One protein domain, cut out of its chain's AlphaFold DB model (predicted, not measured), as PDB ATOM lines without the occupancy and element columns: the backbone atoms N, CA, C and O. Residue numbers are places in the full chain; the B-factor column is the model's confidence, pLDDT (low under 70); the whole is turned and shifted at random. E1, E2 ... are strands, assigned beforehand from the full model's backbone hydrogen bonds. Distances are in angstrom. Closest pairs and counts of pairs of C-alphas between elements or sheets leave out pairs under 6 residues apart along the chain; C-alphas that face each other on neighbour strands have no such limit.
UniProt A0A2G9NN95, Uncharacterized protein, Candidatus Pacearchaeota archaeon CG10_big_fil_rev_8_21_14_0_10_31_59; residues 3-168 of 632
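This is residues 3 to 168 of the 632 residues of an uncharacterized protein of Candidatus Pacearchaeota archaeon CG10_big_fil_rev_8_21_14_0_10_31_59 (UniProt A0A2G9NN95). Two lobes lie end to end along the longest axis: one is a single eight-stranded sheet of E1 to E4 and E11 to E14, folded back on itself and curled like part of a barrel, and the other is a small sandwich of two three-stranded sheets, E5 E10 E9 and E6 E7 E8. The chain passes between the lobes twice, where E4 runs on into E5 and where E10 runs on into E11. The printed part has 166 residues, with no named helix and fourteen strands, E1 to E14, 94 residues in all, and its class is all strand. The eight-stranded sheet runs E1 E14 E13 E12 E11 E4 E3 E2, and the three sheets are antiparallel throughout. The whole is compact, with a radius of gyration of the C-alphas of 16.5 A and spans of 48 by 32 by 24 A.

E1 is residues 3 to 6 and begins at C-alpha 3, (-27.786, -111.705, 19.493). E2 is residues 22 to 25, E3 residues 28 to 36, 22.0 A long, and E4 residues 42 to 47. E5 is residues 50 to 55, beginning at C-alpha 50, (-33.629, -86.246, 15.917), and E6 is residues 59 to 64. E7 is residues 67 to 76, 26.0 A long, and E8 is residues 81 to 86. E9 is residues 109 to 116, 20.9 A long, and E10 residues 126 to 132, 19.8 A long. E11 is residues 134 to 139, E12 residues 142 to 146, and E13, the longest strand by residues, 149 to 160, 25.3 A long. E14 is residues 164 to 168 and ends at C-alpha 168, (-32.411, -112.779, 16.523).

The eight-stranded sheet is a folded sheet, one sheet bent back into two leaves: E1 E14 face E12 E11 E4 E3 E2, with E13 as the hinge. E13 bends by 94 degrees at residue 152. Between E1 and E14, N 5 and O 167 are 2.9 A apart, within hydrogen-bond range. E1 and E2 are the edge strands; their closest C-alphas, those of Tyr 5 and Ile 25, are 7.6 A apart. E2 E3 E4 form a meander, each strand the antiparallel neighbour of the one before, with N 23 and O 30 at 2.8 A and N 33 and O 44 at 2.9 A. E3 bends by 65 degrees at residue 33. E11 and E4 are antiparallel neighbours, with N 45 and O 136 at 2.8 A, and E11 E12 E13 E14 are a second meander, with N 137 and O 145 at 2.9 A, N 151 and O 144 at 2.8 A, and N 168 and O 157 at 2.8 A. E4 runs on into E5 at 94 degrees, and E10 into E11 at 92 degrees. In the sheet E5 E10 E9, N 52 and O 129 are 2.9 A apart, and N 111 and O 130 are 2.9 A apart. E6 E7 E8 are a third meander, with N 62 and O 69 at 2.9 A and N 85 and O 72 at 2.8 A. These two sheets are face to face, with 55 pairs of C-alphas within 10 A and strands at 32 degrees; the closest C-alphas of E5 and E6 are those of Val 50 and Leu 64, 6.3 A. The eight-stranded sheet and E5 E10 E9 are also face to face, with strands at 54 degrees, in a stack of sheets, face to face in turn.

The two C-alphas farthest apart are those of Asp 121 and Asp 153, 54.1 A. The printed part has no cut. The links E1 to E2, 15 residues, and E8 to E9, 22 residues, are long; in the latter, residues 94 to 95 pair with residues 81 to 82 of E8, and 102 to 103 with 109 to 110 of E9. The mean pLDDT of the printed part is 90.2, with residue 15 and residues 97 to 99 under 70.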
ATOM      1  N   TYR A   3     -27.284-112.815  18.684       92.75
ATOM      2  CA  TYR A   3     -27.786-111.705  19.493       92.75
ATOM      3  C   TYR A   3     -29.311-111.765  19.500       92.75
ATOM      4  O   TYR A   3     -29.928-111.724  18.440       92.75
ATOM      5  N   THR A   4     -29.926-111.855  20.674       94.94
ATOM      6  CA  THR A   4     -31.387-111.908  20.807       94.94
ATOM      7  C   THR A   4     -31.884-110.658  21.512       94.94
ATOM      8  O   THR A   4     -31.435-110.351  22.616       94.94
ATOM      9  N   TYR A   5     -32.828-109.966  20.883       93.94
ATOM     10  CA  TYR A   5     -33.598-108.902  21.511       93.94
ATOM     11  C   TYR A   5     -34.996-109.438  21.811       93.94
ATOM     12  O   TYR A   5     -35.778-109.668  20.889       93.94
ATOM     13  N   ASP A   6     -35.272-109.681  23.088       93.00
ATOM     14  CA  ASP A   6     -36.514-110.281  23.580       93.00
ATOM     15  C   ASP A   6     -37.323-109.230  24.348       93.00
ATOM     16  O   ASP A   6     -36.811-108.601  25.285       93.00
ATOM     17  N   PHE A   7     -38.567-108.999  23.928       89.06
ATOM     18  CA  PHE A   7     -39.424-108.019  24.577       89.06
ATOM     19  C   PHE A   7     -39.992-108.607  25.871       89.06
ATOM     20  O   PHE A   7     -40.672-109.622  25.893       89.06
ATOM     21  N   THR A   8     -39.787-107.909  26.990       87.19
ATOM     22  CA  THR A   8     -40.408-108.316  28.271       87.19
ATOM     23  C   THR A   8     -41.940-108.243  28.247       87.19
ATOM     24  O   THR A   8     -42.610-108.890  29.053       87.19
ATOM     25  N   LYS A   9     -42.488-107.446  27.327       88.62
ATOM     26  CA  LYS A   9     -43.904-107.370  26.989       88.62
ATOM     27  C   LYS A   9     -44.002-107.166  25.480       88.62
ATOM     28  O   LYS A   9     -43.638-106.092  25.010       88.62
ATOM     29  N   ASP A  10     -44.506-108.172  24.778       89.62
ATOM     30  CA  ASP A  10     -44.659-108.166  23.322       89.62
ATOM     31  C   ASP A  10     -45.520-106.971  22.853       89.62
ATOM     32  O   ASP A  10     -46.680-106.865  23.288       89.62
ATOM     33  N   PRO A  11     -44.986-106.063  22.016       88.94
ATOM     34  CA  PRO A  11     -45.767-104.987  21.409       88.94
ATOM     35  C   PRO A  11     -46.606-105.453  20.207       88.94
ATOM     36  O   PRO A  11     -46.267-106.429  19.530       88.94
ATOM     37  N   ASP A  12     -47.702-104.742  19.937       87.62
ATOM     38  CA  ASP A  12     -48.418-104.854  18.661       87.62
ATOM     39  C   ASP A  12     -47.590-104.257  17.504       87.62
ATOM     40  O   ASP A  12     -46.778-103.355  17.708       87.62
ATOM     41  N   TRP A  13     -47.779-104.777  16.286       82.56
ATOM     42  CA  TRP A  13     -47.132-104.289  15.057       82.56
ATOM     43  C   TRP A  13     -47.800-103.019  14.519       82.56
ATOM     44  O   TRP A  13     -48.256-102.972  13.377       82.56
ATOM     45  N   ASP A  14     -47.911-102.005  15.367       76.50
ATOM     46  CA  ASP A  14     -48.548-100.744  15.021       76.50
ATOM     47  C   ASP A  14     -47.772 -99.531  15.546       76.50
ATOM     48  O   ASP A  14     -46.828 -99.632  16.342       76.50
ATOM     49  N   ASP A  15     -48.194 -98.357  15.078       67.38
ATOM     50  CA  ASP A  15     -47.589 -97.081  15.433       67.38
ATOM     51  C   ASP A  15     -47.742 -96.731  16.916       67.38
ATOM     52  O   ASP A  15     -47.021 -95.874  17.430       67.38
ATOM     53  N   ALA A  16     -48.714 -97.335  17.606       71.12
ATOM     54  CA  ALA A  16     -49.002 -97.031  19.000       71.12
ATOM     55  C   ALA A  16     -48.024 -97.737  19.949       71.12
ATOM     56  O   ALA A  16     -47.685 -97.171  20.994       71.12
ATOM     57  N   ASP A  17     -47.564 -98.935  19.578       77.94
ATOM     58  CA  ASP A  17     -46.716 -99.776  20.420       77.94
ATOM     59  C   ASP A  17     -45.244 -99.845  19.960       77.94
ATOM     60  O   ASP A  17     -44.354 -99.917  20.816       77.94
ATOM     61  N   LEU A  18     -44.956 -99.823  18.651       83.50
ATOM     62  CA  LEU A  18     -43.600-100.019  18.108       83.50
ATOM     63  C   LEU A  18     -43.033 -98.809  17.387       83.50
ATOM     64  O   LEU A  18     -41.885 -98.436  17.660       83.50
ATOM     65  N   GLU A  19     -43.771 -98.213  16.453       84.38
ATOM     66  CA  GLU A  19     -43.221 -97.061  15.746       84.38
ATOM     67  C   GLU A  19     -43.001 -95.902  16.706       84.38
ATOM     68  O   GLU A  19     -43.606 -95.778  17.769       84.38
ATOM     69  N   GLN A  20     -42.071 -95.026  16.346       80.62
ATOM     70  CA  GLN A  20     -41.749 -93.837  17.124       80.62
ATOM     71  C   GLN A  20     -41.106 -94.101  18.497       80.62
ATOM     72  O   GLN A  20     -40.761 -93.142  19.211       80.62
ATOM     73  N   THR A  21     -40.881 -95.370  18.839       88.56
ATOM     74  CA  THR A  21     -40.109 -95.806  20.000       88.56
ATOM     75  C   THR A  21     -38.610 -95.849  19.687       88.56
ATOM     76  O   THR A  21     -38.142 -95.450  18.616       88.56
ATOM     77  N   THR A  22     -37.805 -96.257  20.665       90.69
ATOM     78  CA  THR A  22     -36.360 -96.419  20.502       90.69
ATOM     79  C   THR A  22     -35.950 -97.777  21.044       90.69
ATOM     80  O   THR A  22     -36.320 -98.138  22.160       90.69
ATOM     81  N   LEU A  23     -35.192 -98.523  20.244       92.44
ATOM     82  CA  LEU A  23     -34.651 -99.826  20.599       92.44
ATOM     83  C   LEU A  23     -33.143 -99.719  20.785       92.44
ATOM     84  O   LEU A  23     -32.423 -99.212  19.923       92.44
ATOM     85  N   LYS A  24     -32.647-100.270  21.893       91.62
ATOM     86  CA  LYS A  24     -31.213-100.385  22.137       91.62
ATOM     87  C   LYS A  24     -30.666-101.678  21.542       91.62
ATOM     88  O   LYS A  24     -30.819-102.748  22.128       91.62
ATOM     89  N   ILE A  25     -29.994-101.588  20.403       92.25
ATOM     90  CA  ILE A  25     -29.460-102.742  19.674       92.25
ATOM     91  C   ILE A  25     -27.935-102.698  19.748       92.25
ATOM     92  O   ILE A  25     -27.310-101.718  19.352       92.25
ATOM     93  N   MET A  26     -27.332-103.745  20.324       87.69
ATOM     94  CA  MET A  26     -25.875-103.874  20.491       87.69
ATOM     95  C   MET A  26     -25.205-102.639  21.128       87.69
ATOM     96  O   MET A  26     -24.090-102.254  20.786       87.69
ATOM     97  N   GLY A  27     -25.898-102.001  22.074       84.69
ATOM     98  CA  GLY A  27     -25.393-100.838  22.805       84.69
ATOM     99  C   GLY A  27     -25.676 -99.478  22.160       84.69
ATOM    100  O   GLY A  27     -25.431 -98.471  22.824       84.69
ATOM    101  N   ARG A  28     -26.231 -99.431  20.941       88.19
ATOM    102  CA  ARG A  28     -26.638 -98.193  20.251       88.19
ATOM    103  C   ARG A  28     -28.153 -98.007  20.294       88.19
ATOM    104  O   ARG A  28     -28.892 -98.987  20.311       88.19
ATOM    105  N   GLU A  29     -28.600 -96.757  20.320       92.38
ATOM    106  CA  GLU A  29     -30.021 -96.391  20.317       92.38
ATOM    107  C   GLU A  29     -30.504 -96.189  18.875       92.38
ATOM    108  O   GLU A  29     -29.971 -95.354  18.140       92.38
ATOM    109  N   TYR A  30     -31.530 -96.938  18.484       94.31
ATOM    110  CA  TYR A  30     -32.138 -96.884  17.161       94.31
ATOM    111  C   TYR A  30     -33.597 -96.458  17.265       94.31
ATOM    112  O   TYR A  30     -34.396 -97.090  17.951       94.31
ATOM    113  N   TYR A  31     -33.954 -95.388  16.564       92.88
ATOM    114  CA  TYR A  31     -35.326 -94.912  16.462       92.88
ATOM    115  C   TYR A  31     -36.107 -95.764  15.465       92.88
ATOM    116  O   TYR A  31     -35.682 -95.874  14.316       92.88
ATOM    117  N   VAL A  32     -37.236 -96.343  15.878       92.19
ATOM    118  CA  VAL A  32     -38.105 -97.123  14.984       92.19
ATOM    119  C   VAL A  32     -38.880 -96.151  14.101       92.19
ATOM    120  O   VAL A  32     -39.728 -95.403  14.591       92.19
ATOM    121  N   LEU A  33     -38.539 -96.127  12.812       89.56
ATOM    122  CA  LEU A  33     -39.179 -95.251  11.837       89.56
ATOM    123  C   LEU A  33     -40.468 -95.865  11.295       89.56
ATOM    124  O   LEU A  33     -41.433 -95.135  11.148       89.56
ATOM    125  N   ASP A  34     -40.434 -97.156  10.968       88.31
ATOM    126  CA  ASP A  34     -41.495 -97.848  10.230       88.31
ATOM    127  C   ASP A  34     -41.422 -99.349  10.539       88.31
ATOM    128  O   ASP A  34     -40.320 -99.922  10.605       88.31
ATOM    129  N   VAL A  35     -42.583 -99.972  10.732       87.81
ATOM    130  CA  VAL A  35     -42.722-101.425  10.877       87.81
ATOM    131  C   VAL A  35     -43.697-101.986   9.848       87.81
ATOM    132  O   VAL A  35     -44.653-101.347   9.431       87.81
ATOM    133  N   THR A  36     -43.464-103.216   9.401       87.12
ATOM    134  CA  THR A  36     -44.380-103.919   8.500       87.12
ATOM    135  C   THR A  36     -44.583-105.344   8.992       87.12
ATOM    136  O   THR A  36     -43.614-106.093   9.095       87.12
ATOM    137  N   ASP A  37     -45.836-105.726   9.239       86.31
ATOM    138  CA  ASP A  37     -46.247-107.082   9.630       86.31
ATOM    139  C   ASP A  37     -46.966-107.766   8.464       86.31
ATOM    140  O   ASP A  37     -48.191-107.751   8.337       86.31
ATOM    141  N   ASN A  38     -46.173-108.285   7.531       82.88
ATOM    142  CA  ASN A  38     -46.646-109.075   6.397       82.88
ATOM    143  C   ASN A  38     -45.911-110.426   6.361       82.88
ATOM    144  O   ASN A  38     -45.285-110.811   7.343       82.88
ATOM    145  N   ASP A  39     -45.968-111.149   5.238       83.44
ATOM    146  CA  ASP A  39     -45.326-112.467   5.101       83.44
ATOM    147  C   ASP A  39     -43.800-112.451   5.346       83.44
ATOM    148  O   ASP A  39     -43.220-113.496   5.630       83.44
ATOM    149  N   THR A  40     -43.146-111.288   5.242       87.81
ATOM    150  CA  THR A  40     -41.733-111.080   5.594       87.81
ATOM    151  C   THR A  40     -41.608-109.830   6.473       87.81
ATOM    152  O   THR A  40     -41.304-108.750   5.944       87.81
ATOM    153  N   PRO A  41     -41.875-109.938   7.789       91.19
ATOM    154  CA  PRO A  41     -41.894-108.789   8.681       91.19
ATOM    155  C   PRO A  41     -40.612-107.960   8.594       91.19
ATOM    156  O   PRO A  41     -39.514-108.497   8.414       91.19
ATOM    157  N   LYS A  42     -40.747-106.639   8.699       91.88
ATOM    158  CA  LYS A  42     -39.648-105.693   8.488       91.88
ATOM    159  C   LYS A  42     -39.709-104.537   9.473       91.88
ATOM    160  O   LYS A  42     -40.780-104.024   9.772       91.88
ATOM    161  N   ILE A  43     -38.541-104.102   9.932       92.38
ATOM    162  CA  ILE A  43     -38.361-102.947  10.812       92.38
ATOM    163  C   ILE A  43     -37.294-102.049  10.196       92.38
ATOM    164  O   ILE A  43     -36.168-102.489   9.946       92.38
ATOM    165  N   THR A  44     -37.642-100.786   9.967       93.12
ATOM    166  CA  THR A  44     -36.707 -99.754   9.511       93.12
ATOM    167  C   THR A  44     -36.396 -98.819  10.670       93.12
ATOM    168  O   THR A  44     -37.299 -98.235  11.269       93.12
ATOM    169  N   LEU A  45     -35.113 -98.650  10.983       94.06
ATOM    170  CA  LEU A  45     -34.655 -97.825  12.092       94.06
ATOM    171  C   LEU A  45     -33.621 -96.784  11.663       94.06
ATOM    172  O   LEU A  45     -32.870 -96.982  10.709       94.06
ATOM    173  N   LEU A  46     -33.549 -95.692  12.421       94.12
ATOM    174  CA  LEU A  46     -32.572 -94.620  12.254       94.12
ATOM    175  C   LEU A  46     -31.640 -94.535  13.472       94.12
ATOM    176  O   LEU A  46     -32.106 -94.445  14.609       94.12
ATOM    177  N   ASP A  47     -30.325 -94.540  13.242       93.06
ATOM    178  CA  ASP A  47     -29.310 -94.394  14.298       93.06
ATOM    179  C   ASP A  47     -29.302 -92.953  14.832       93.06
ATOM    180  O   ASP A  47     -29.139 -91.996  14.061       93.06
ATOM    181  N   SER A  48     -29.441 -92.810  16.156       84.50
ATOM    182  CA  SER A  48     -29.308 -91.537  16.875       84.50
ATOM    183  C   SER A  48     -30.231 -90.433  16.343       84.50
ATOM    184  O   SER A  48     -29.789 -89.307  16.132       84.50
ATOM    185  N   ALA A  49     -31.503 -90.746  16.082       88.25
ATOM    186  CA  ALA A  49     -32.377 -89.845  15.340       88.25
ATOM    187  C   ALA A  49     -32.848 -88.603  16.124       88.25
ATOM    188  O   ALA A  49     -33.204 -88.688  17.301       88.25
ATOM    189  N   VAL A  50     -32.944 -87.460  15.437       93.31
ATOM    190  CA  VAL A  50     -33.629 -86.246  15.917       93.31
ATOM    191  C   VAL A  50     -34.930 -86.041  15.141       93.31
ATOM    192  O   VAL A  50     -34.960 -86.192  13.921       93.31
ATOM    193  N   LYS A  51     -36.014 -85.706  15.846       92.06
ATOM    194  CA  LYS A  51     -37.353 -85.516  15.269       92.06
ATOM    195  C   LYS A  51     -37.628 -84.033  15.032       92.06
ATOM    196  O   LYS A  51     -37.178 -83.195  15.815       92.06
ATOM    197  N   GLY A  52     -38.400 -83.714  14.000       93.25
ATOM    198  CA  GLY A  52     -38.848 -82.353  13.725       93.25
ATOM    199  C   GLY A  52     -40.220 -82.312  13.072       93.25
ATOM    200  O   GLY A  52     -40.627 -83.254  12.398       93.25
ATOM    201  N   THR A  53     -40.896 -81.181  13.253       95.69
ATOM    202  CA  THR A  53     -42.148 -80.851  12.572       95.69
ATOM    203  C   THR A  53     -41.968 -79.490  11.925       95.69
ATOM    204  O   THR A  53     -41.610 -78.530  12.608       95.69
ATOM    205  N   VAL A  54     -42.183 -79.401  10.616       96.88
ATOM    206  CA  VAL A  54     -42.055 -78.149   9.862       96.88
ATOM    207  C   VAL A  54     -43.358 -77.833   9.142       96.88
ATOM    208  O   VAL A  54     -43.989 -78.728   8.581       96.88
ATOM    209  N   ALA A  55     -43.776 -76.568   9.179       95.69
ATOM    210  CA  ALA A  55     -44.953 -76.082   8.471       95.69
ATOM    211  C   ALA A  55     -44.580 -75.467   7.113       95.69
ATOM    212  O   ALA A  55     -43.461 -74.988   6.906       95.69
ATOM    213  N   GLU A  56     -45.516 -75.467   6.162       92.75
ATOM    214  CA  GLU A  56     -45.294 -74.868   4.844       92.75
ATOM    215  C   GLU A  56     -44.979 -73.364   4.975       92.75
ATOM    216  O   GLU A  56     -45.730 -72.605   5.588       92.75
ATOM    217  N   GLY A  57     -43.854 -72.930   4.397       92.75
ATOM    218  CA  GLY A  57     -43.354 -71.552   4.501       92.75
ATOM    219  C   GLY A  57     -42.395 -71.294   5.669       92.75
ATOM    220  O   GLY A  57     -41.813 -70.210   5.728       92.75
ATOM    221  N   GLU A  58     -42.180 -72.270   6.555       96.06
ATOM    222  CA  GLU A  58     -41.213 -72.186   7.652       96.06
ATOM    223  C   GLU A  58     -39.912 -72.943   7.343       96.06
ATOM    224  O   GLU A  58     -39.871 -73.884   6.547       96.06
ATOM    225  N   THR A  59     -38.842 -72.532   8.025       97.44
ATOM    226  CA  THR A  59     -37.585 -73.279   8.118       97.44
ATOM    227  C   THR A  59     -37.286 -73.503   9.591       97.44
ATOM    228  O   THR A  59     -37.233 -72.542  10.360       97.44
ATOM    229  N   ILE A  60     -37.054 -74.753   9.979       97.56
ATOM    230  CA  ILE A  60     -36.603 -75.107  11.327       97.56
ATOM    231  C   ILE A  60     -35.132 -75.512  11.303       97.56
ATOM    232  O   ILE A  60     -34.621 -75.959  10.278       97.56
ATOM    233  N   THR A  61     -34.451 -75.391  12.439       97.50
ATOM    234  CA  THR A  61     -33.076 -75.874  12.601       97.50
ATOM    235  C   THR A  61     -33.047 -76.986  13.639       97.50
ATOM    236  O   THR A  61     -33.439 -76.770  14.784       97.50
ATOM    237  N   LEU A  62     -32.554 -78.158  13.247       95.94
ATOM    238  CA  LEU A  62     -32.311 -79.295  14.133       95.94
ATOM    239  C   LEU A  62     -30.810 -79.500  14.321       95.94
ATOM    240  O   LEU A  62     -30.014 -79.125  13.461       95.94
ATOM    241  N   GLU A  63     -30.421 -80.110  15.435       94.94
ATOM    242  CA  GLU A  63     -29.037 -80.500  15.692       94.94
ATOM    243  C   GLU A  63     -28.946 -82.022  15.799       94.94
ATOM    244  O   GLU A  63     -29.659 -82.642  16.587       94.94
ATOM    245  N   LEU A  64     -28.068 -82.613  14.993       93.44
ATOM    246  CA  LEU A  64     -27.755 -84.036  14.980       93.44
ATOM    247  C   LEU A  64     -26.230 -84.168  15.020       93.44
ATOM    248  O   LEU A  64     -25.535 -83.673  14.137       93.44
ATOM    249  N   ASP A  65     -25.703 -84.798  16.069       87.25
ATOM    250  CA  ASP A  65     -24.257 -84.941  16.312       87.25
ATOM    251  C   ASP A  65     -23.440 -83.640  16.382       87.25
ATOM    252  O   ASP A  65     -22.302 -83.574  15.918       87.25
ATOM    253  N   GLY A  66     -24.024 -82.557  16.894       88.50
ATOM    254  CA  GLY A  66     -23.361 -81.249  16.886       88.50
ATOM    255  C   GLY A  66     -23.358 -80.555  15.519       88.50
ATOM    256  O   GLY A  66     -22.861 -79.433  15.401       88.50
ATOM    257  N   LYS A  67     -23.934 -81.176  14.478       93.62
ATOM    258  CA  LYS A  67     -24.160 -80.557  13.170       93.62
ATOM    259  C   LYS A  67     -25.587 -80.025  13.073       93.62
ATOM    260  O   LYS A  67     -26.543 -80.691  13.459       93.62
ATOM    261  N   LYS A  68     -25.727 -78.811  12.534       96.50
ATOM    262  CA  LYS A  68     -27.024 -78.155  12.332       96.50
ATOM    263  C   LYS A  68     -27.604 -78.474  10.956       96.50
ATOM    264  O   LYS A  68     -26.885 -78.476   9.955       96.50
ATOM    265  N   TYR A  69     -28.910 -78.702  10.929       97.31
ATOM    266  CA  TYR A  69     -29.694 -79.010   9.741       97.31
ATOM    267  C   TYR A  69     -30.861 -78.035   9.638       97.31
ATOM    268  O   TYR A  69     -31.749 -78.045  10.486       97.31
ATOM    269  N   GLU A  70     -30.851 -77.190   8.612       97.94
ATOM    270  CA  GLU A  70     -31.982 -76.336   8.254       97.94
ATOM    271  C   GLU A  70     -32.943 -77.118   7.363       97.94
ATOM    272  O   GLU A  70     -32.547 -77.578   6.291       97.94
ATOM    273  N   VAL A  71     -34.189 -77.276   7.805       98.00
ATOM    274  CA  VAL A  71     -35.210 -78.068   7.113       98.00
ATOM    275  C   VAL A  71     -36.427 -77.211   6.793       98.00
ATOM    276  O   VAL A  71     -36.960 -76.543   7.677       98.00
ATOM    277  N   SER A  72     -36.882 -77.255   5.542       97.69
ATOM    278  CA  SER A  72     -38.117 -76.614   5.076       97.69
ATOM    279  C   SER A  72     -38.879 -77.493   4.085       97.69
ATOM    280  O   SER A  72     -38.320 -78.413   3.483       97.69
ATOM    281  N   ILE A  73     -40.175 -77.227   3.904       96.56
ATOM    282  CA  ILE A  73     -41.003 -77.935   2.918       96.56
ATOM    283  C   ILE A  73     -40.804 -77.297   1.544       96.56
ATOM    284  O   ILE A  73     -41.059 -76.109   1.347       96.56
ATOM    285  N   LYS A  74     -40.403 -78.104   0.559       95.25
ATOM    286  CA  LYS A  74     -40.402 -77.712  -0.857       95.25
ATOM    287  C   LYS A  74     -41.759 -77.934  -1.506       95.25
ATOM    288  O   LYS A  74     -42.157 -77.169  -2.383       95.25
ATOM    289  N   TYR A  75     -42.408 -79.033  -1.146       91.88
ATOM    290  CA  TYR A  75     -43.683 -79.455  -1.705       91.88
ATOM    291  C   TYR A  75     -44.387 -80.392  -0.732       91.88
ATOM    292  O   TYR A  75     -43.732 -81.242  -0.140       91.88
ATOM    293  N   VAL A  76     -45.705 -80.255  -0.630       91.44
ATOM    294  CA  VAL A  76     -46.596 -81.197   0.046       91.44
ATOM    295  C   VAL A  76     -47.843 -81.387  -0.816       91.44
ATOM    296  O   VAL A  76     -48.440 -80.417  -1.300       91.44
ATOM    297  N   GLY A  77     -48.177 -82.644  -1.089       86.31
ATOM    298  CA  GLY A  77     -49.257 -83.042  -1.986       86.31
ATOM    299  C   GLY A  77     -50.511 -83.508  -1.252       86.31
ATOM    300  O   GLY A  77     -50.482 -83.831  -0.070       86.31
ATOM    301  N   SER A  78     -51.630 -83.554  -1.982       82.75
ATOM    302  CA  SER A  78     -52.917 -84.057  -1.477       82.75
ATOM    303  C   SER A  78     -53.021 -85.586  -1.460       82.75
ATOM    304  O   SER A  78     -53.896 -86.128  -0.794       82.75
ATOM    305  N   ALA A  79     -52.186 -86.282  -2.235       79.69
ATOM    306  CA  ALA A  79     -51.847 -87.678  -1.971       79.69
ATOM    307  C   ALA A  79     -50.627 -87.610  -1.047       79.69
ATOM    308  O   ALA A  79     -49.691 -86.945  -1.474       79.69
ATOM    309  N   PRO A  80     -50.648 -88.180   0.173       81.25
ATOM    310  CA  PRO A  80     -49.692 -87.898   1.253       81.25
ATOM    311  C   PRO A  80     -48.249 -88.124   0.793       81.25
ATOM    312  O   PRO A  80     -47.699 -89.225   0.829       81.25
ATOM    313  N   GLU A  81     -47.662 -87.053   0.273       90.06
ATOM    314  CA  GLU A  81     -46.363 -87.035  -0.370       90.06
ATOM    315  C   GLU A  81     -45.717 -85.672  -0.118       90.06
ATOM    316  O   GLU A  81     -46.388 -84.634  -0.071       90.06
ATOM    317  N   THR A  82     -44.404 -85.661   0.058       93.25
ATOM    318  CA  THR A  82     -43.663 -84.456   0.407       93.25
ATOM    319  C   THR A  82     -42.265 -84.457  -0.186       93.25
ATOM    320  O   THR A  82     -41.673 -85.496  -0.485       93.25
ATOM    321  N   ARG A  83     -41.712 -83.258  -0.352       94.62
ATOM    322  CA  ARG A  83     -40.290 -83.038  -0.610       94.62
ATOM    323  C   ARG A  83     -39.787 -82.016   0.389       94.62
ATOM    324  O   ARG A  83     -40.325 -80.908   0.454       94.62
ATOM    325  N   LEU A  84     -38.724 -82.353   1.105       96.31
ATOM    326  CA  LEU A  84     -38.059 -81.442   2.029       96.31
ATOM    327  C   LEU A  84     -36.827 -80.824   1.360       96.31
ATOM    328  O   LEU A  84     -36.243 -81.408   0.445       96.31
ATOM    329  N   ILE A  85     -36.442 -79.630   1.801       97.44
ATOM    330  CA  ILE A  85     -35.110 -79.060   1.591       97.44
ATOM    331  C   ILE A  85     -34.374 -79.176   2.917       97.44
ATOM    332  O   ILE A  85     -34.823 -78.603   3.902       97.44
ATOM    333  N   VAL A  86     -33.254 -79.893   2.932       97.12
ATOM    334  CA  VAL A  86     -32.388 -80.070   4.099       97.12
ATOM    335  C   VAL A  86     -31.010 -79.514   3.760       97.12
ATOM    336  O   VAL A  86     -30.350 -80.008   2.852       97.12
ATOM    337  N   ASN A  87     -30.577 -78.450   4.444       96.12
ATOM    338  CA  ASN A  87     -29.316 -77.744   4.162       96.12
ATOM    339  C   ASN A  87     -29.137 -77.366   2.672       96.12
ATOM    340  O   ASN A  87     -28.037 -77.409   2.125       96.12
ATOM    341  N   GLY A  88     -30.234 -77.000   2.000       94.50
ATOM    342  CA  GLY A  88     -30.245 -76.646   0.576       94.50
ATOM    343  C   GLY A  88     -30.357 -77.832  -0.392       94.50
ATOM    344  O   GLY A  88     -30.597 -77.612  -1.580       94.50
ATOM    345  N   GLU A  89     -30.254 -79.074   0.084       97.50
ATOM    346  CA  GLU A  89     -30.465 -80.291  -0.705       97.50
ATOM    347  C   GLU A  89     -31.945 -80.692  -0.690       97.50
ATOM    348  O   GLU A  89     -32.566 -80.747   0.366       97.50
ATOM    349  N   ALA A  90     -32.540 -80.958  -1.855       96.44
ATOM    350  CA  ALA A  90     -33.944 -81.355  -1.943       96.44
ATOM    351  C   ALA A  90     -34.088 -82.880  -2.006       96.44
ATOM    352  O   ALA A  90     -33.510 -83.504  -2.895       96.44
ATOM    353  N   THR A  91     -34.946 -83.452  -1.163       95.00
ATOM    354  CA  THR A  91     -35.246 -84.889  -1.181       95.00
ATOM    355  C   THR A  91     -35.946 -85.318  -2.484       95.00
ATOM    356  O   THR A  91     -36.447 -84.502  -3.287       95.00
ATOM    357  N   ASN A  92     -36.018 -86.634  -2.707       90.88
ATOM    358  CA  ASN A  92     -36.988 -87.222  -3.635       90.88
ATOM    359  C   ASN A  92     -38.427 -87.016  -3.115       90.88
ATOM    360  O   ASN A  92     -38.648 -86.382  -2.084       90.88
ATOM    361  N   ASN A  93     -39.414 -87.487  -3.875       90.56
ATOM    362  CA  ASN A  93     -40.795 -87.521  -3.402       90.56
ATOM    363  C   ASN A  93     -40.927 -88.625  -2.343       90.56
ATOM    364  O   ASN A  93     -40.718 -89.797  -2.661       90.56
ATOM    365  N   MET A  94     -41.209 -88.232  -1.103       90.81
ATOM    366  CA  MET A  94     -41.291 -89.098   0.076       90.81
ATOM    367  C   MET A  94     -42.749 -89.235   0.530       90.81
ATOM    368  O   MET A  94     -43.535 -88.329   0.279       90.81
ATOM    369  N   GLN A  95     -43.117 -90.339   1.180       86.88
ATOM    370  CA  GLN A  95     -44.491 -90.637   1.626       86.88
ATOM    371  C   GLN A  95     -44.499 -91.061   3.101       86.88
ATOM    372  O   GLN A  95     -43.441 -91.396   3.629       86.88
ATOM    373  N   GLU A  96     -45.679 -91.053   3.732       76.19
ATOM    374  CA  GLU A  96     -45.893 -91.414   5.150       76.19
ATOM    375  C   GLU A  96     -45.547 -92.872   5.483       76.19
ATOM    376  O   GLU A  96     -45.227 -93.157   6.627       76.19
ATOM    377  N   THR A  97     -45.560 -93.792   4.510       63.75
ATOM    378  CA  THR A  97     -45.361 -95.227   4.781       63.75
ATOM    379  C   THR A  97     -44.488 -95.933   3.747       63.75
ATOM    380  O   THR A  97     -44.501 -95.601   2.557       63.75
ATOM    381  N   THR A  98     -43.828 -97.003   4.198       52.75
ATOM    382  CA  THR A  98     -43.017 -97.975   3.447       52.75
ATOM    383  C   THR A  98     -41.679 -97.442   2.937       52.75
ATOM    384  O   THR A  98     -41.482 -97.112   1.767       52.75
ATOM    385  N   SER A  99     -40.671 -97.496   3.809       57.66
ATOM    386  CA  SER A  99     -39.247 -97.598   3.431       57.66
ATOM    387  C   SER A  99     -38.615 -96.450   2.622       57.66
ATOM    388  O   SER A  99     -37.454 -96.554   2.214       57.66
ATOM    389  N   ASN A 100     -39.313 -95.328   2.429       73.06
ATOM    390  CA  ASN A 100     -38.838 -94.213   1.612       73.06
ATOM    391  C   ASN A 100     -38.004 -93.232   2.448       73.06
ATOM    392  O   ASN A 100     -38.371 -92.082   2.669       73.06
ATOM    393  N   THR A 101     -36.876 -93.717   2.958       90.19
ATOM    394  CA  THR A 101     -35.834 -92.861   3.524       90.19
ATOM    395  C   THR A 101     -35.039 -92.204   2.403       90.19
ATOM    396  O   THR A 101     -34.744 -92.854   1.401       90.19
ATOM    397  N   TYR A 102     -34.595 -90.969   2.600       93.25
ATOM    398  CA  TYR A 102     -33.695 -90.291   1.672       93.25
ATOM    399  C   TYR A 102     -32.322 -90.090   2.314       93.25
ATOM    400  O   TYR A 102     -32.224 -89.459   3.365       93.25
ATOM    401  N   LYS A 103     -31.266 -90.618   1.687       95.31
ATOM    402  CA  LYS A 103     -29.875 -90.398   2.104       95.31
ATOM    403  C   LYS A 103     -29.364 -89.102   1.476       95.31
ATOM    404  O   LYS A 103     -29.260 -89.019   0.254       95.31
ATOM    405  N   LEU A 104     -29.062 -88.109   2.306       95.50
ATOM    406  CA  LEU A 104     -28.439 -86.854   1.890       95.50
ATOM    407  C   LEU A 104     -26.998 -87.092   1.419       95.50
ATOM    408  O   LEU A 104     -26.367 -88.096   1.760       95.50
ATOM    409  N   SER A 105     -26.437 -86.123   0.700       94.62
ATOM    410  CA  SER A 105     -25.042 -86.161   0.234       94.62
ATOM    411  C   SER A 105     -23.996 -86.293   1.352       94.62
ATOM    412  O   SER A 105     -22.893 -86.778   1.105       94.62
ATOM    413  N   ASP A 106     -24.335 -85.897   2.581       92.75
ATOM    414  CA  ASP A 106     -23.477 -86.038   3.760       92.75
ATOM    415  C   ASP A 106     -23.639 -87.379   4.502       92.75
ATOM    416  O   ASP A 106     -22.993 -87.582   5.530       92.75
ATOM    417  N   GLY A 107     -24.482 -88.282   3.990       93.31
ATOM    418  CA  GLY A 107     -24.767 -89.596   4.568       93.31
ATOM    419  C   GLY A 107     -25.919 -89.629   5.577       93.31
ATOM    420  O   GLY A 107     -26.322 -90.720   5.971       93.31
ATOM    421  N   THR A 108     -26.478 -88.479   5.965       95.75
ATOM    422  CA  THR A 108     -27.629 -88.401   6.883       95.75
ATOM    423  C   THR A 108     -28.884 -88.956   6.218       95.75
ATOM    424  O   THR A 108     -29.162 -88.669   5.054       95.75
ATOM    425  N   TYR A 109     -29.689 -89.693   6.970       95.31
ATOM    426  CA  TYR A 109     -30.964 -90.233   6.517       95.31
ATOM    427  C   TYR A 109     -32.124 -89.357   6.967       95.31
ATOM    428  O   TYR A 109     -32.245 -89.045   8.147       95.31
ATOM    429  N   VAL A 110     -33.004 -89.012   6.032       94.81
ATOM    430  CA  VAL A 110     -34.298 -88.373   6.286       94.81
ATOM    431  C   VAL A 110     -35.381 -89.444   6.204       94.81
ATOM    432  O   VAL A 110     -35.458 -90.151   5.200       94.81
ATOM    433  N   GLY A 111     -36.217 -89.563   7.230       92.44
ATOM    434  CA  GLY A 111     -37.426 -90.390   7.228       92.44
ATOM    435  C   GLY A 111     -38.659 -89.525   7.460       92.44
ATOM    436  O   GLY A 111     -38.627 -88.650   8.324       92.44
ATOM    437  N   ILE A 112     -39.728 -89.745   6.693       91.25
ATOM    438  CA  ILE A 112     -41.017 -89.089   6.939       91.25
ATOM    439  C   ILE A 112     -41.800 -89.922   7.939       91.25
ATOM    440  O   ILE A 112     -41.766 -91.145   7.874       91.25
ATOM    441  N   LYS A 113     -42.460 -89.233   8.864       86.81
ATOM    442  CA  LYS A 113     -43.312 -89.832   9.880       86.81
ATOM    443  C   LYS A 113     -44.789 -89.569   9.584       86.81
ATOM    444  O   LYS A 113     -45.586 -90.486   9.646       86.81
ATOM    445  N   ASP A 114     -45.147 -88.319   9.294       88.44
ATOM    446  CA  ASP A 114     -46.540 -87.923   9.058       88.44
ATOM    447  C   ASP A 114     -46.595 -86.711   8.112       88.44
ATOM    448  O   ASP A 114     -45.713 -85.841   8.155       88.44
ATOM    449  N   ILE A 115     -47.603 -86.645   7.244       91.25
ATOM    450  CA  ILE A 115     -47.837 -85.574   6.270       91.25
ATOM    451  C   ILE A 115     -49.264 -85.045   6.463       91.25
ATOM    452  O   ILE A 115     -50.233 -85.388   5.784       91.25
ATOM    453  N   MET A 116     -49.381 -84.049   7.332       91.31
ATOM    454  CA  MET A 116     -50.631 -83.338   7.572       91.31
ATOM    455  C   MET A 116     -50.920 -82.341   6.441       91.31
ATOM    456  O   MET A 116     -50.652 -81.142   6.556       91.31
ATOM    457  N   TYR A 117     -51.474 -82.830   5.330       91.06
ATOM    458  CA  TYR A 117     -51.935 -81.986   4.229       91.06
ATOM    459  C   TYR A 117     -53.228 -81.248   4.588       91.06
ATOM    460  O   TYR A 117     -54.221 -81.847   5.004       91.06
ATOM    461  N   VAL A 118     -53.258 -79.941   4.320       87.94
ATOM    462  CA  VAL A 118     -54.486 -79.146   4.369       87.94
ATOM    463  C   VAL A 118     -54.718 -78.492   3.010       87.94
ATOM    464  O   VAL A 118     -53.795 -77.975   2.379       87.94
ATOM    465  N   ALA A 119     -55.971 -78.496   2.541       82.75
ATOM    466  CA  ALA A 119     -56.336 -77.772   1.327       82.75
ATOM    467  C   ALA A 119     -55.954 -76.287   1.471       82.75
ATOM    468  O   ALA A 119     -56.150 -75.687   2.530       82.75
ATOM    469  N   LYS A 120     -55.423 -75.693   0.395       72.50
ATOM    470  CA  LYS A 120     -54.730 -74.386   0.410       72.50
ATOM    471  C   LYS A 120     -55.567 -73.197   0.908       72.50
ATOM    472  O   LYS A 120     -55.009 -72.141   1.186       72.50
ATOM    473  N   ASP A 121     -56.875 -73.381   1.059       73.38
ATOM    474  CA  ASP A 121     -57.821 -72.358   1.508       73.38
ATOM    475  C   ASP A 121     -58.191 -72.480   3.002       73.38
ATOM    476  O   ASP A 121     -58.927 -71.639   3.519       73.38
ATOM    477  N   THR A 122     -57.729 -73.526   3.707       70.94
ATOM    478  CA  THR A 122     -58.251 -73.904   5.038       70.94
ATOM    479  C   THR A 122     -57.202 -74.103   6.139       70.94
ATOM    480  O   THR A 122     -57.587 -74.286   7.292       70.94
ATOM    481  N   GLY A 123     -55.899 -74.049   5.838       82.56
ATOM    482  CA  GLY A 123     -54.833 -74.180   6.843       82.56
ATOM    483  C   GLY A 123     -53.425 -74.266   6.247       82.56
ATOM    484  O   GLY A 123     -53.250 -74.083   5.046       82.56
ATOM    485  N   ILE A 124     -52.430 -74.520   7.103       88.56
ATOM    486  CA  ILE A 124     -51.019 -74.676   6.721       88.56
ATOM    487  C   ILE A 124     -50.658 -76.152   6.865       88.56
ATOM    488  O   ILE A 124     -50.830 -76.718   7.944       88.56
ATOM    489  N   SER A 125     -50.171 -76.759   5.787       93.31
ATOM    490  CA  SER A 125     -49.712 -78.147   5.804       93.31
ATOM    491  C   SER A 125     -48.455 -78.304   6.661       93.31
ATOM    492  O   SER A 125     -47.617 -77.398   6.714       93.31
ATOM    493  N   GLN A 126     -48.305 -79.458   7.304       93.50
ATOM    494  CA  GLN A 126     -47.163 -79.778   8.161       93.50
ATOM    495  C   GLN A 126     -46.593 -81.151   7.820       93.50
ATOM    496  O   GLN A 126     -47.312 -82.035   7.362       93.50
ATOM    497  N   VAL A 127     -45.294 -81.323   8.048       93.50
ATOM    498  CA  VAL A 127     -44.603 -82.604   7.875       93.50
ATOM    499  C   VAL A 127     -43.841 -82.918   9.151       93.50
ATOM    500  O   VAL A 127     -43.005 -82.115   9.579       93.50
ATOM    501  N   GLU A 128     -44.108 -84.086   9.730       92.44
ATOM    502  CA  GLU A 128     -43.280 -84.679  10.777       92.44
ATOM    503  C   GLU A 128     -42.237 -85.601  10.149       92.44
ATOM    504  O   GLU A 128     -42.533 -86.406   9.263       92.44
ATOM    505  N   PHE A 129     -40.995 -85.490  10.605       92.38
ATOM    506  CA  PHE A 129     -39.873 -86.237  10.053       92.38
ATOM    507  C   PHE A 129     -38.820 -86.538  11.122       92.38
ATOM    508  O   PHE A 129     -38.825 -85.978  12.223       92.38
ATOM    509  N   ALA A 130     -37.883 -87.416  10.777       92.81
ATOM    510  CA  ALA A 130     -36.709 -87.734  11.575       92.81
ATOM    511  C   ALA A 130     -35.431 -87.663  10.728       92.81
ATOM    512  O   ALA A 130     -35.435 -88.020   9.548       92.81
ATOM    513  N   LEU A 131     -34.337 -87.214  11.344       94.94
ATOM    514  CA  LEU A 131     -32.989 -87.242  10.779       94.94
ATOM    515  C   LEU A 131     -32.133 -88.230  11.570       94.94
ATOM    516  O   LEU A 131     -32.007 -88.062  12.779       94.94
ATOM    517  N   GLY A 132     -31.535 -89.220  10.909       94.50
ATOM    518  CA  GLY A 132     -30.641 -90.213  11.515       94.50
ATOM    519  C   GLY A 132     -29.249 -90.203  10.897       94.50
ATOM    520  O   GLY A 132     -29.092 -89.920   9.712       94.50
ATOM    521  N   LYS A 133     -28.221 -90.547  11.680       93.94
ATOM    522  CA  LYS A 133     -26.831 -90.636  11.180       93.94
ATOM    523  C   LYS A 133     -26.585 -91.875  10.322       93.94
ATOM    524  O   LYS A 133     -25.597 -91.955   9.602       93.94
ATOM    525  N   GLY A 134     -27.480 -92.845  10.441       93.44
ATOM    526  CA  GLY A 134     -27.450 -94.100   9.725       93.44
ATOM    527  C   GLY A 134     -28.830 -94.733   9.715       93.44
ATOM    528  O   GLY A 134     -29.743 -94.281  10.412       93.44
ATOM    529  N   LYS A 135     -28.963 -95.787   8.924       94.56
ATOM    530  CA  LYS A 135     -30.196 -96.544   8.744       94.56
ATOM    531  C   LYS A 135     -29.913 -98.019   8.967       94.56
ATOM    532  O   LYS A 135     -28.959 -98.543   8.406       94.56
ATOM    533  N   LEU A 136     -30.752 -98.672   9.757       95.81
ATOM    534  CA  LEU A 136     -30.721-100.113   9.980       95.81
ATOM    535  C   LEU A 136     -32.034-100.708   9.480       95.81
ATOM    536  O   LEU A 136     -33.103-100.196   9.805       95.81
ATOM    537  N   VAL A 137     -31.957-101.785   8.708       95.62
ATOM    538  CA  VAL A 137     -33.124-102.559   8.290       95.62
ATOM    539  C   VAL A 137     -32.969-103.986   8.787       95.62
ATOM    540  O   VAL A 137     -31.968-104.649   8.513       95.62
ATOM    541  N   LEU A 138     -33.984-104.445   9.513       95.81
ATOM    542  CA  LEU A 138     -34.118-105.819   9.968       95.81
ATOM    543  C   LEU A 138     -35.337-106.415   9.269       95.81
ATOM    544  O   LEU A 138     -36.456-105.972   9.515       95.81
ATOM    545  N   GLN A 139     -35.119-107.377   8.379       95.31
ATOM    546  CA  GLN A 139     -36.182-108.070   7.657       95.31
ATOM    547  C   GLN A 139     -36.060-109.571   7.894       95.31
ATOM    548  O   GLN A 139     -34.958-110.113   7.857       95.31
ATOM    549  N   ASP A 140     -37.191-110.221   8.145       95.69
ATOM    550  CA  ASP A 140     -37.228-111.634   8.499       95.69
ATOM    551  C   ASP A 140     -36.594-112.534   7.425       95.69
ATOM    552  O   ASP A 140     -36.857-112.391   6.226       95.69
ATOM    553  N   VAL A 141     -35.747-113.462   7.872       94.44
ATOM    554  CA  VAL A 141     -34.978-114.420   7.064       94.44
ATOM    555  C   VAL A 141     -34.094-113.747   5.997       94.44
ATOM    556  O   VAL A 141     -33.757-114.348   4.976       94.44
ATOM    557  N   GLN A 142     -33.713-112.483   6.203       95.94
ATOM    558  CA  GLN A 142     -32.796-111.746   5.328       95.94
ATOM    559  C   GLN A 142     -31.517-111.353   6.061       95.94
ATOM    560  O   GLN A 142     -31.439-111.368   7.291       95.94
ATOM    561  N   ASN A 143     -30.503-110.974   5.287       96.62
ATOM    562  CA  ASN A 143     -29.322-110.325   5.836       96.62
ATOM    563  C   ASN A 143     -29.674-108.933   6.384       96.62
ATOM    564  O   ASN A 143     -30.537-108.241   5.844       96.62
ATOM    565  N   VAL A 144     -28.968-108.506   7.429       96.81
ATOM    566  CA  VAL A 144     -29.034-107.137   7.950       96.81
ATOM    567  C   VAL A 144     -28.638-106.159   6.845       96.81
ATOM    568  O   VAL A 144     -27.609-106.346   6.197       96.81
ATOM    569  N   GLU A 145     -29.399-105.076   6.671       96.56
ATOM    570  CA  GLU A 145     -28.942-103.939   5.867       96.56
ATOM    571  C   GLU A 145     -28.573-102.769   6.775       96.56
ATOM    572  O   GLU A 145     -29.364-102.334   7.618       96.56
ATOM    573  N   LEU A 146     -27.375-102.232   6.577       95.31
ATOM    574  CA  LEU A 146     -26.880-101.066   7.289       95.31
ATOM    575  C   LEU A 146     -26.480-100.004   6.266       95.31
ATOM    576  O   LEU A 146     -25.656-100.241   5.393       95.31
ATOM    577  N   ASN A 147     -27.064 -98.814   6.377       94.19
ATOM    578  CA  ASN A 147     -26.806 -97.669   5.501       94.19
ATOM    579  C   ASN A 147     -27.004 -97.959   3.999       94.19
ATOM    580  O   ASN A 147     -26.253 -97.447   3.161       94.19
ATOM    581  N   ASP A 148     -28.059 -98.721   3.689       93.06
ATOM    582  CA  ASP A 148     -28.426 -99.232   2.357       93.06
ATOM    583  C   ASP A 148     -27.427-100.246   1.761       93.06
ATOM    584  O   ASP A 148     -27.462-100.516   0.560       93.06
ATOM    585  N   GLU A 149     -26.554-100.831   2.587       95.56
ATOM    586  CA  GLU A 149     -25.665-101.931   2.209       95.56
ATOM    587  C   GLU A 149     -26.070-103.222   2.926       95.56
ATOM    588  O   GLU A 149     -26.256-103.243   4.143       95.56
ATOM    589  N   THR A 150     -26.188-104.321   2.179       96.75
ATOM    590  CA  THR A 150     -26.419-105.653   2.751       96.75
ATOM    591  C   THR A 150     -25.145-106.164   3.418       96.75
ATOM    592  O   THR A 150     -24.123-106.356   2.754       96.75
ATOM    593  N   ILE A 151     -25.214-106.446   4.717       95.44
ATOM    594  CA  ILE A 151     -24.111-107.013   5.485       95.44
ATOM    595  C   ILE A 151     -24.182-108.535   5.397       95.44
ATOM    596  O   ILE A 151     -25.120-109.155   5.896       95.44
ATOM    597  N   GLN A 152     -23.197-109.140   4.733       91.62
ATOM    598  CA  GLN A 152     -23.096-110.598   4.639       91.62
ATOM    599  C   GLN A 152     -22.873-111.219   6.025       91.62
ATOM    600  O   GLN A 152     -22.412-110.546   6.949       91.62
ATOM    601  N   ASP A 153     -23.210-112.501   6.157       90.25
ATOM    602  CA  ASP A 153     -23.004-113.318   7.362       90.25
ATOM    603  C   ASP A 153     -23.787-112.874   8.609       90.25
ATOM    604  O   ASP A 153     -23.621-113.460   9.681       90.25
ATOM    605  N   LEU A 154     -24.656-111.866   8.487       94.94
ATOM    606  CA  LEU A 154     -25.564-111.402   9.533       94.94
ATOM    607  C   LEU A 154     -27.012-111.581   9.102       94.94
ATOM    608  O   LEU A 154     -27.583-110.680   8.495       94.94
ATOM    609  N   THR A 155     -27.629-112.703   9.459       95.88
ATOM    610  CA  THR A 155     -29.046-112.957   9.168       95.88
ATOM    611  C   THR A 155     -29.942-112.522  10.321       95.88
ATOM    612  O   THR A 155     -29.533-112.533  11.483       95.88
ATOM    613  N   VAL A 156     -31.176-112.150  10.002       97.25
ATOM    614  CA  VAL A 156     -32.210-111.780  10.968       97.25
ATOM    615  C   VAL A 156     -33.318-112.824  10.948       97.25
ATOM    616  O   VAL A 156     -33.851-113.126   9.889       97.25
ATOM    617  N   ASP A 157     -33.709-113.307  12.121       96.00
ATOM    618  CA  ASP A 157     -34.938-114.073  12.322       96.00
ATOM    619  C   ASP A 157     -35.870-113.271  13.235       96.00
ATOM    620  O   ASP A 157     -35.524-112.961  14.381       96.00
ATOM    621  N   ILE A 158     -37.054-112.923  12.747       94.38
ATOM    622  CA  ILE A 158     -38.110-112.264  13.512       94.38
ATOM    623  C   ILE A 158     -39.101-113.331  13.954       94.38
ATOM    624  O   ILE A 158     -39.706-114.034  13.155       94.38
ATOM    625  N   VAL A 159     -39.300-113.439  15.264       88.94
ATOM    626  CA  VAL A 159     -40.316-114.323  15.827       88.94
ATOM    627  C   VAL A 159     -41.531-113.480  16.173       88.94
ATOM    628  O   VAL A 159     -41.544-112.735  17.158       88.94
ATOM    629  N   ASN A 160     -42.568-113.623  15.358       83.06
ATOM    630  CA  ASN A 160     -43.906-113.119  15.614       83.06
ATOM    631  C   ASN A 160     -44.855-114.292  15.917       83.06
ATOM    632  O   ASN A 160     -44.709-115.406  15.417       83.06
ATOM    633  N   THR A 161     -45.822-114.058  16.801       73.50
ATOM    634  CA  THR A 161     -46.949-114.986  16.987       73.50
ATOM    635  C   THR A 161     -48.241-114.269  16.623       73.50
ATOM    636  O   THR A 161     -48.669-114.292  15.480       73.50
ATOM    637  N   THR A 162     -48.833-113.580  17.591       80.06
ATOM    638  CA  THR A 162     -49.906-112.590  17.394       80.06
ATOM    639  C   THR A 162     -49.412-111.161  17.608       80.06
ATOM    640  O   THR A 162     -50.111-110.217  17.271       80.06
ATOM    641  N   LYS A 163     -48.212-111.024  18.175       86.06
ATOM    642  CA  LYS A 163     -47.503-109.790  18.509       86.06
ATOM    643  C   LYS A 163     -46.030-109.959  18.155       86.06
ATOM    644  O   LYS A 163     -45.580-111.096  17.936       86.06
ATOM    645  N   PHE A 164     -45.279-108.865  18.126       88.81
ATOM    646  CA  PHE A 164     -43.835-108.944  17.961       88.81
ATOM    647  C   PHE A 164     -43.203-109.443  19.263       88.81
ATOM    648  O   PHE A 164     -43.278-108.772  20.285       88.81
ATOM    649  N   ASN A 165     -42.608-110.638  19.251       89.94
ATOM    650  CA  ASN A 165     -42.047-111.231  20.467       89.94
ATOM    651  C   ASN A 165     -40.544-110.966  20.598       89.94
ATOM    652  O   ASN A 165     -40.078-110.499  21.636       89.94
ATOM    653  N   LYS A 166     -39.771-111.255  19.547       93.75
ATOM    654  CA  LYS A 166     -38.316-111.057  19.546       93.75
ATOM    655  C   LYS A 166     -37.742-111.047  18.142       93.75
ATOM    656  O   LYS A 166     -38.349-111.576  17.214       93.75
ATOM    657  N   PHE A 167     -36.514-110.560  18.021       95.25
ATOM    658  CA  PHE A 167     -35.681-110.815  16.850       95.25
ATOM    659  C   PHE A 167     -34.316-111.374  17.255       95.25
ATOM    660  O   PHE A 167     -33.796-111.095  18.342       95.25
ATOM    661  N   VAL A 168     -33.737-112.184  16.375       96.94
ATOM    662  CA  VAL A 168     -32.411-112.779  16.523       96.94
ATOM    663  C   VAL A 168     -31.551-112.330  15.352       96.94
ATOM    664  O   VAL A 168     -31.921-112.543  14.207       96.94
TER     665      VAL A 168